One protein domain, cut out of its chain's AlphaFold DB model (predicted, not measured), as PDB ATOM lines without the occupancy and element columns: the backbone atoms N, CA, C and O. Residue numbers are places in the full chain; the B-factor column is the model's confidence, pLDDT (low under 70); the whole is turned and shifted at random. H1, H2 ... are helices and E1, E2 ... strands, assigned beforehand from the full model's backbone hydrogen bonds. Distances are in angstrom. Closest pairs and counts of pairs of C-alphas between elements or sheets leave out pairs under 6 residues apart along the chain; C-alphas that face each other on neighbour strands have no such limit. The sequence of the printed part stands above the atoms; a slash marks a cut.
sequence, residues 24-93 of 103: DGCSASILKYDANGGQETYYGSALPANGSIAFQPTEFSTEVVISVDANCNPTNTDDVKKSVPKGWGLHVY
ATOM      1  N   ASP A  24     134.250 149.634  90.374       59.03
ATOM      2  CA  ASP A  24     135.678 149.403  90.155       59.03
ATOM      3  C   ASP A  24     136.302 148.244  90.965       59.03
ATOM      4  O   ASP A  24     137.257 148.408  91.724       59.03
ATOM      5  N   GLY A  25     135.763 147.034  90.793       68.50
ATOM      6  CA  GLY A  25     136.348 145.816  91.356       68.50
ATOM      7  C   GLY A  25     137.428 145.209  90.456       68.50
ATOM      8  O   GLY A  25     137.292 145.167  89.230       68.50
ATOM      9  N   CYS A  26     138.485 144.673  91.060       82.88
ATOM     10  CA  CYS A  26     139.390 143.759  90.375       82.88
ATOM     11  C   CYS A  26     138.811 142.341  90.431       82.88
ATOM     12  O   CYS A  26     138.056 141.990  91.340       82.88
ATOM     13  N   SER A  27     139.188 141.506  89.473       85.69
ATOM     14  CA  SER A  27     138.908 140.075  89.491       85.69
ATOM     15  C   SER A  27     140.216 139.315  89.368       85.69
ATOM     16  O   SER A  27     141.052 139.661  88.533       85.69
ATOM     17  N   ALA A  28     140.381 138.270  90.174       86.75
ATOM     18  CA  ALA A  28     141.506 137.349  90.089       86.75
ATOM     19  C   ALA A  28     140.988 135.930  89.856       86.75
ATOM     20  O   ALA A  28     140.107 135.453  90.577       86.75
ATOM     21  N   SER A  29     141.563 135.262  88.862       87.44
ATOM     22  CA  SER A  29     141.227 133.896  88.482       87.44
ATOM     23  C   SER A  29     142.472 133.028  88.379       87.44
ATOM     24  O   SER A  29     143.482 133.436  87.807       87.44
ATOM     25  N   ILE A  30     142.374 131.803  88.882       86.56
ATOM     26  CA  ILE A  30     143.365 130.755  88.660       86.56
ATOM     27  C   ILE A  30     142.901 129.906  87.479       86.56
ATOM     28  O   ILE A  30     141.793 129.363  87.478       86.56
ATOM     29  N   LEU A  31     143.761 129.820  86.471       88.94
ATOM     30  CA  LEU A  31     143.543 129.066  85.248       88.94
ATOM     31  C   LEU A  31     144.385 127.795  85.268       88.94
ATOM     32  O   LEU A  31     145.567 127.836  85.622       88.94
ATOM     33  N   LYS A  32     143.787 126.688  84.842       87.38
ATOM     34  CA  LYS A  32     144.481 125.438  84.542       87.38
ATOM     35  C   LYS A  32     144.672 125.336  83.036       87.38
ATOM     36  O   LYS A  32     143.729 125.561  82.281       87.38
ATOM     37  N   TYR A  33     145.886 125.009  82.615       87.19
ATOM     38  CA  TYR A  33     146.238 124.806  81.217       87.19
ATOM     39  C   TYR A  33     146.342 123.313  80.928       87.19
ATOM     40  O   TYR A  33     147.057 122.587  81.625       87.19
ATOM     41  N   ASP A  34     145.653 122.855  79.888       85.44
ATOM     42  CA  ASP A  34     145.846 121.506  79.370       85.44
ATOM     43  C   ASP A  34     147.077 121.424  78.444       85.44
ATOM     44  O   ASP A  34     147.677 122.430  78.052       85.44
ATOM     45  N   ALA A  35     147.479 120.200  78.090       81.00
ATOM     46  CA  ALA A  35     148.644 119.958  77.237       81.00
ATOM     47  C   ALA A  35     148.497 120.509  75.802       81.00
ATOM     48  O   ALA A  35     149.496 120.636  75.096       81.00
ATOM     49  N   ASN A  36     147.275 120.845  75.380       84.31
ATOM     50  CA  ASN A  36     146.948 121.403  74.071       84.31
ATOM     51  C   ASN A  36     146.785 122.936  74.114       84.31
ATOM     52  O   ASN A  36     146.457 123.544  73.096       84.31
ATOM     53  N   GLY A  37     147.019 123.569  75.272       78.50
ATOM     54  CA  GLY A  37     146.877 125.011  75.470       78.50
ATOM     55  C   GLY A  37     145.449 125.483  75.757       78.50
ATOM     56  O   GLY A  37     145.216 126.693  75.798       78.50
ATOM     57  N   GLY A  38     144.500 124.565  75.969       86.56
ATOM     58  CA  GLY A  38     143.171 124.887  76.480       86.56
ATOM     59  C   GLY A  38     143.243 125.436  77.904       86.56
ATOM     60  O   GLY A  38     144.145 125.091  78.669       86.56
ATOM     61  N   GLN A  39     142.313 126.331  78.242       86.06
ATOM     62  CA  GLN A  39     142.285 127.048  79.518       86.06
ATOM     63  C   GLN A  39     140.957 126.804  80.222       86.06
ATOM     64  O   GLN A  39     139.895 127.066  79.656       86.06
ATOM     65  N   GLU A  40     141.019 126.370  81.474       84.69
ATOM     66  CA  GLU A  40     139.851 126.214  82.334       84.69
ATOM     67  C   GLU A  40     139.975 127.144  83.542       84.69
ATOM     68  O   GLU A  40     141.001 127.163  84.226       84.69
ATOM     69  N   THR A  41     138.929 127.932  83.812       83.12
ATOM     70  CA  THR A  41     138.868 128.714  85.053       83.12
ATOM     71  C   THR A  41     138.543 127.775  86.197       83.12
ATOM     72  O   THR A  41     137.416 127.307  86.316       83.12
ATOM     73  N   TYR A  42     139.531 127.525  87.045       77.88
ATOM     74  CA  TYR A  42     139.375 126.647  88.197       77.88
ATOM     75  C   TYR A  42     138.787 127.389  89.397       77.88
ATOM     76  O   TYR A  42     137.967 126.861  90.143       77.88
ATOM     77  N   TYR A  43     139.204 128.641  89.580       77.38
ATOM     78  CA  TYR A  43     138.707 129.505  90.639       77.38
ATOM     79  C   TYR A  43     138.686 130.950  90.149       77.38
ATOM     80  O   TYR A  43     139.600 131.368  89.439       77.38
ATOM     81  N   GLY A  44     137.670 131.719  90.535       78.12
ATOM     82  CA  GLY A  44     137.583 133.147  90.256       78.12
ATOM     83  C   GLY A  44     136.894 133.871  91.402       78.12
ATOM     84  O   GLY A  44     135.885 133.394  91.916       78.12
ATOM     85  N   SER A  45     137.432 135.016  91.807       82.12
ATOM     86  CA  SER A  45     136.785 135.862  92.805       82.12
ATOM     87  C   SER A  45     137.035 137.340  92.546       82.12
ATOM     88  O   SER A  45     138.046 137.736  91.955       82.12
ATOM     89  N   ALA A  46     136.069 138.145  92.974       82.69
ATOM     90  CA  ALA A  46     136.181 139.588  92.967       82.69
ATOM     91  C   ALA A  46     136.957 140.044  94.207       82.69
ATOM     92  O   ALA A  46     136.779 139.512  95.302       82.69
ATOM     93  N   LEU A  47     137.806 141.047  94.031       85.31
ATOM     94  CA  LEU A  47     138.597 141.642  95.094       85.31
ATOM     95  C   LEU A  47     138.603 143.169  94.939       85.31
ATOM     96  O   LEU A  47     138.546 143.678  93.815       85.31
ATOM     97  N   PRO A  48     138.639 143.920  96.051       80.94
ATOM     98  CA  PRO A  48     138.698 145.371  95.982       80.94
ATOM     99  C   PRO A  48     140.028 145.839  95.377       80.94
ATOM    100  O   PRO A  48     141.045 145.146  95.449       80.94
ATOM    101  N   ALA A  49     140.023 147.045  94.812       80.06
ATOM    102  CA  ALA A  49     141.239 147.767  94.453       80.06
ATOM    103  C   ALA A  49     142.145 147.938  95.691       80.06
ATOM    104  O   ALA A  49     141.648 148.206  96.786       80.06
ATOM    105  N   ASN A  50     143.466 147.783  95.534       86.38
ATOM    106  CA  ASN A  50     144.423 147.693  96.658       86.38
ATOM    107  C   ASN A  50     144.146 146.531  97.635       86.38
ATOM    108  O   ASN A  50     144.551 146.574  98.798       86.38
ATOM    109  N   GLY A  51     143.401 145.522  97.187       86.25
ATOM    110  CA  GLY A  51     142.997 144.385  97.993       86.25
ATOM    111  C   GLY A  51     143.924 143.189  97.854       86.25
ATOM    112  O   GLY A  51     144.752 143.094  96.947       86.25
ATOM    113  N   SER A  52     143.712 142.226  98.741       88.94
ATOM    114  CA  SER A  52     144.309 140.904  98.649       88.94
ATOM    115  C   SER A  52     143.245 139.832  98.758       88.94
ATOM    116  O   SER A  52     142.243 139.997  99.455       88.94
ATOM    117  N   ILE A  53     143.500 138.703  98.116       87.69
ATOM    118  CA  ILE A  53     142.671 137.520  98.216       87.69
ATOM    119  C   ILE A  53     143.545 136.277  98.313       87.69
ATOM    120  O   ILE A  53     144.587 136.191  97.667       87.69
ATOM    121  N   ALA A  54     143.129 135.333  99.146       87.75
ATOM    122  CA  ALA A  54     143.813 134.070  99.343       87.75
ATOM    123  C   ALA A  54     142.963 132.932  98.781       87.75
ATOM    124  O   ALA A  54     141.747 132.888  98.986       87.75
ATOM    125  N   PHE A  55     143.611 132.013  98.077       82.50
ATOM    126  CA  PHE A  55     143.000 130.815  97.527       82.50
ATOM    127  C   PHE A  55     143.816 129.598  97.932       82.50
ATOM    128  O   PHE A  55     145.040 129.608  97.833       82.50
ATOM    129  N   GLN A  56     143.140 128.512  98.289       84.94
ATOM    130  CA  GLN A  56     143.785 127.226  98.529       84.94
ATOM    131  C   GLN A  56     143.140 126.160  97.634       84.94
ATOM    132  O   GLN A  56     142.268 125.417  98.088       84.94
ATOM    133  N   PRO A  57     143.499 126.109  96.334       77.75
ATOM    134  CA  PRO A  57     143.034 125.050  95.447       77.75
ATOM    135  C   PRO A  57     143.434 123.679  96.001       77.75
ATOM    136  O   PRO A  57     144.576 123.494  96.411       77.75
ATOM    137  N   THR A  58     142.537 122.693  95.962       82.12
ATOM    138  CA  THR A  58     142.816 121.339  96.483       82.12
ATOM    139  C   THR A  58     144.005 120.666  95.787       82.12
ATOM    140  O   THR A  58     144.696 119.847  96.384       82.12
ATOM    141  N   GLU A  59     144.257 121.011  94.522       79.56
ATOM    142  CA  GLU A  59     145.388 120.494  93.740       79.56
ATOM    143  C   GLU A  59     146.733 121.151  94.112       79.56
ATOM    144  O   GLU A  59     147.778 120.739  93.609       79.56
ATOM    145  N   PHE A  60     146.727 122.187  94.958       82.69
ATOM    146  CA  PHE A  60     147.919 122.934  95.345       82.69
ATOM    147  C   PHE A  60     148.322 122.509  96.755       82.69
ATOM    148  O   PHE A  60     147.498 122.383  97.657       82.69
ATOM    149  N   SER A  61     149.620 122.328  96.977       82.06
ATOM    150  CA  SER A  61     150.158 122.052  98.315       82.06
ATOM    151  C   SER A  61     150.281 123.307  99.186       82.06
ATOM    152  O   SER A  61     150.662 123.203 100.352       82.06
ATOM    153  N   THR A  62     149.999 124.489  98.632       85.88
ATOM    154  CA  THR A  62     150.206 125.788  99.282       85.88
ATOM    155  C   THR A  62     149.047 126.736  99.003       85.88
ATOM    156  O   THR A  62     148.375 126.629  97.976       85.88
ATOM    157  N   GLU A  63     148.814 127.665  99.928       88.31
ATOM    158  CA  GLU A  63     147.919 128.795  99.701       88.31
ATOM    159  C   GLU A  63     148.555 129.774  98.701       88.31
ATOM    160  O   GLU A  63     149.756 130.058  98.731       88.31
ATOM    161  N   VAL A  64     147.726 130.298  97.806       88.25
ATOM    162  CA  VAL A  64     148.074 131.346  96.856       88.25
ATOM    163  C   VAL A  64     147.415 132.630  97.324       88.25
ATOM    164  O   VAL A  64     146.198 132.776  97.245       88.25
ATOM    165  N   VAL A  65     148.224 133.583  97.773       90.88
ATOM    166  CA  VAL A  65     147.758 134.934  98.088       90.88
ATOM    167  C   VAL A  65     148.057 135.835  96.902       90.88
ATOM    168  O   VAL A  65     149.184 135.871  96.414       90.88
ATOM    169  N   ILE A  66     147.064 136.580  96.440       90.31
ATOM    170  CA  ILE A  66     147.181 137.547  95.352       90.31
ATOM    171  C   ILE A  66     146.824 138.906  95.907       90.31
ATOM    172  O   ILE A  66     145.728 139.098  96.424       90.31
ATOM    173  N   SER A  67     147.755 139.841  95.788       91.06
ATOM    174  CA  SER A  67     147.555 141.241  96.144       91.06
ATOM    175  C   SER A  67     147.579 142.075  94.878       91.06
ATOM    176  O   SER A  67     148.392 141.820  93.990       91.06
ATOM    177  N   VAL A  68     146.691 143.058  94.782       90.06
ATOM    178  CA  VAL A  68     146.596 143.952  93.625       90.06
ATOM    179  C   VAL A  68     146.720 145.406  94.052       90.06
ATOM    180  O   VAL A  68     146.409 145.741  95.189       90.06
ATOM    181  N   ASP A  69     147.171 146.270  93.147       89.81
ATOM    182  CA  ASP A  69     147.123 147.723  93.325       89.81
ATOM    183  C   ASP A  69     145.756 148.306  92.903       89.81
ATOM    184  O   ASP A  69     144.810 147.586  92.567       89.81
ATOM    185  N   ALA A  70     145.639 149.634  92.915       85.56
ATOM    186  CA  ALA A  70     144.434 150.348  92.493       85.56
ATOM    187  C   ALA A  70     144.048 150.119  91.016       85.56
ATOM    188  O   ALA A  70     142.904 150.351  90.630       85.56
ATOM    189  N   ASN A  71     144.996 149.674  90.191       86.31
ATOM    190  CA  ASN A  71     144.832 149.426  88.762       86.31
ATOM    191  C   ASN A  71     144.666 147.932  88.447       86.31
ATOM    192  O   ASN A  71     144.688 147.551  87.278       86.31
ATOM    193  N   CYS A  72     144.490 147.092  89.470       86.56
ATOM    194  CA  CYS A  72     144.421 145.639  89.352       86.56
ATOM    195  C   CYS A  72     145.724 144.984  88.864       86.56
ATOM    196  O   CYS A  72     145.691 143.865  88.351       86.56
ATOM    197  N   ASN A  73     146.877 145.634  89.042       89.38
ATOM    198  CA  ASN A  73     148.164 144.996  88.786       89.38
ATOM    199  C   ASN A  73     148.557 144.135  89.990       89.38
ATOM    200  O   ASN A  73     148.537 144.643  91.115       89.38
ATOM    201  N   PRO A  74     148.956 142.866  89.796       90.19
ATOM    202  CA  PRO A  74     149.431 142.045  90.899       90.19
ATOM    203  C   PRO A  74     150.729 142.625  91.479       90.19
ATOM    204  O   PRO A  74     151.692 142.853  90.746       90.19
ATOM    205  N   THR A  75     150.779 142.835  92.791       93.69
ATOM    206  CA  THR A  75     151.929 143.451  93.478       93.69
ATOM    207  C   THR A  75     152.910 142.426  94.046       93.69
ATOM    208  O   THR A  75     154.070 142.752  94.280       93.69
ATOM    209  N   ASN A  76     152.485 141.171  94.209       90.88
ATOM    210  CA  ASN A  76     153.270 140.075  94.783       90.88
ATOM    211  C   ASN A  76     153.529 138.936  93.773       90.88
ATOM    212  O   ASN A  76     153.414 137.751  94.089       90.88
ATOM    213  N   THR A  77     153.855 139.290  92.524       88.00
ATOM    214  CA  THR A  77     153.985 138.317  91.420       88.00
ATOM    215  C   THR A  77     155.008 137.206  91.673       88.00
ATOM    216  O   THR A  77     154.796 136.087  91.212       88.00
ATOM    217  N   ASP A  78     156.099 137.475  92.394       89.44
ATOM    218  CA  ASP A  78     157.124 136.466  92.686       89.44
ATOM    219  C   ASP A  78     156.645 135.397  93.669       89.44
ATOM    220  O   ASP A  78     156.985 134.225  93.505       89.44
ATOM    221  N   ASP A  79     155.828 135.764  94.657       88.19
ATOM    222  CA  ASP A  79     155.233 134.805  95.592       88.19
ATOM    223  C   ASP A  79     154.164 133.964  94.896       88.19
ATOM    224  O   ASP A  79     154.185 132.738  94.982       88.19
ATOM    225  N   VAL A  80     153.311 134.602  94.087       88.06
ATOM    226  CA  VAL A  80     152.321 133.900  93.257       88.06
ATOM    227  C   VAL A  80     152.998 132.873  92.346       88.06
ATOM    228  O   VAL A  80     152.548 131.734  92.273       88.06
ATOM    229  N   LYS A  81     154.097 133.230  91.670       87.06
ATOM    230  CA  LYS A  81     154.824 132.304  90.781       87.06
ATOM    231  C   LYS A  81     155.396 131.089  91.512       87.06
ATOM    232  O   LYS A  81     155.558 130.046  90.888       87.06
ATOM    233  N   LYS A  82     155.734 131.218  92.798       87.94
ATOM    234  CA  LYS A  82     156.227 130.098  93.616       87.94
ATOM    235  C   LYS A  82     155.086 129.200  94.089       87.94
ATOM    236  O   LYS A  82     155.280 127.991  94.162       87.94
ATOM    237  N   SER A  83     153.926 129.780  94.398       87.50
ATOM    238  CA  SER A  83     152.760 129.035  94.886       87.50
ATOM    239  C   SER A  83     151.926 128.399  93.768       87.50
ATOM    240  O   SER A  83     151.252 127.399  94.005       87.50
ATOM    241  N   VAL A  84     151.954 128.950  92.548       87.38
ATOM    242  CA  VAL A  84     151.212 128.421  91.392       87.38
ATOM    243  C   VAL A  84     152.049 127.346  90.669       87.38
ATOM    244  O   VAL A  84     153.114 127.659  90.133       87.38
ATOM    245  N   PRO A  85     151.599 126.078  90.621       87.19
ATOM    246  CA  PRO A  85     152.349 124.986  90.014       87.19
ATOM    247  C   PRO A  85     152.397 125.081  88.483       87.19
ATOM    248  O   PRO A  85     151.598 125.752  87.829       87.19
ATOM    249  N   LYS A  86     153.341 124.351  87.877       85.81
ATOM    250  CA  LYS A  86     153.470 124.273  86.415       85.81
ATOM    251  C   LYS A  86     152.174 123.745  85.783       85.81
ATOM    252  O   LYS A  86     151.597 122.779  86.270       85.81
ATOM    253  N   GLY A  87     151.761 124.354  84.670       84.31
ATOM    254  CA  GLY A  87     150.485 124.050  84.014       84.31
ATOM    255  C   GLY A  87     149.313 124.870  84.556       84.31
ATOM    256  O   GLY A  87     148.180 124.646  84.156       84.31
ATOM    257  N   TRP A  88     149.578 125.833  85.437       88.50
ATOM    258  CA  TRP A  88     148.590 126.769  85.957       88.50
ATOM    259  C   TRP A  88     149.050 128.207  85.743       88.50
ATOM    260  O   TRP A  88     150.231 128.474  85.515       88.50
ATOM    261  N   GLY A  89     148.114 129.144  85.822       86.81
ATOM    262  CA  GLY A  89     148.417 130.564  85.740       86.81
ATOM    263  C   GLY A  89     147.411 131.419  86.485       86.81
ATOM    264  O   GLY A  89     146.304 130.992  86.800       86.81
ATOM    265  N   LEU A  90     147.830 132.647  86.759       87.69
ATOM    266  CA  LEU A  90     146.996 133.683  87.343       87.69
ATOM    267  C   LEU A  90     146.547 134.635  86.239       87.69
ATOM    268  O   LEU A  90     147.371 135.128  85.470       87.69
ATOM    269  N   HIS A  91     145.259 134.947  86.217       87.69
ATOM    270  CA  HIS A  91     144.701 136.013  85.407       87.69
ATOM    271  C   HIS A  91     144.051 137.046  86.325       87.69
ATOM    272  O   HIS A  91     143.105 136.730  87.043       87.69
ATOM    273  N   VAL A  92     144.573 138.273  86.319       87.12
ATOM    274  CA  VAL A  92     143.975 139.409  87.028       87.12
ATOM    275  C   VAL A  92     143.512 140.419  85.996       87.12
ATOM    276  O   VAL A  92     144.263 140.762  85.086       87.12
ATOM    277  N   TYR A  93     142.273 140.877  86.127       83.38
ATOM    278  CA  TYR A  93     141.703 141.868  85.228       83.38
ATOM    279  C   TYR A  93     140.819 142.846  85.994       83.38
ATOM    280  O   TYR A  93     140.188 142.504  86.997       83.38
TER     281      TYR A  93
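Overview. This is residues 24 to 93 of the 103 residues of an uncharacterized protein of Magnaporthe oryzae (strain Y34) (UniProt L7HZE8). The domain is a small sandwich: a strongly twisted sheet of three strands, E2 - E1 - E5, has the short two-stranded sheet E3 - E4 over one face, and one short helix, H1, packs on E4. The turn of the hairpin E1 and E2, residues 34 to 38, lies at one end of the longest axis. The printed part has 70 residues, in the order E1 E2 E3 E4 H1 E5; both sheets are antiparallel and the class is mostly strand. The whole is compact, with a radius of gyration of the C-alphas of 11.7 A, and elongated, spanning 34 by 22 by 18 A.

Arrangement. E1, residues 26 to 33, is an inner strand and forms a hairpin with E2, residues 39 to 47, which bends by 64 degrees at residue 42; N 28 and O 45 are 3.0 A apart, within hydrogen-bond range. E3, residues 52 to 55, and E4, residues 64 to 67, form another hairpin, with N 53 and O 66 at 2.8 A. The sheets' facing parts are 9.2 A centre to centre, their best planes 9 degrees apart. H1, residues 77 to 83, comes closest to E4 at the C-alphas of Val 64 and Ser 83, 5.6 A; it only grazes the larger sheet. Every O i to N i+4 pair in H1 is within hydrogen-bond range. E5, residues 88 to 93, is antiparallel to E1, with N 29 and O 91 at 2.8 A.

Along the chain. E1 begins at C-alpha 26 (139.390, 143.759, 90.375) and is 22.1 A long; E2 is 21.7 A. E5 is 16.6 A long and ends at C-alpha 93 (141.703, 141.868, 85.228).

Size, cuts and confidence. The farthest C-alphas, of Asn 36 and Asn 50, are 34.8 A apart. The printed part has no cut and no long link. Residues 24 to 25 have pLDDT under 70.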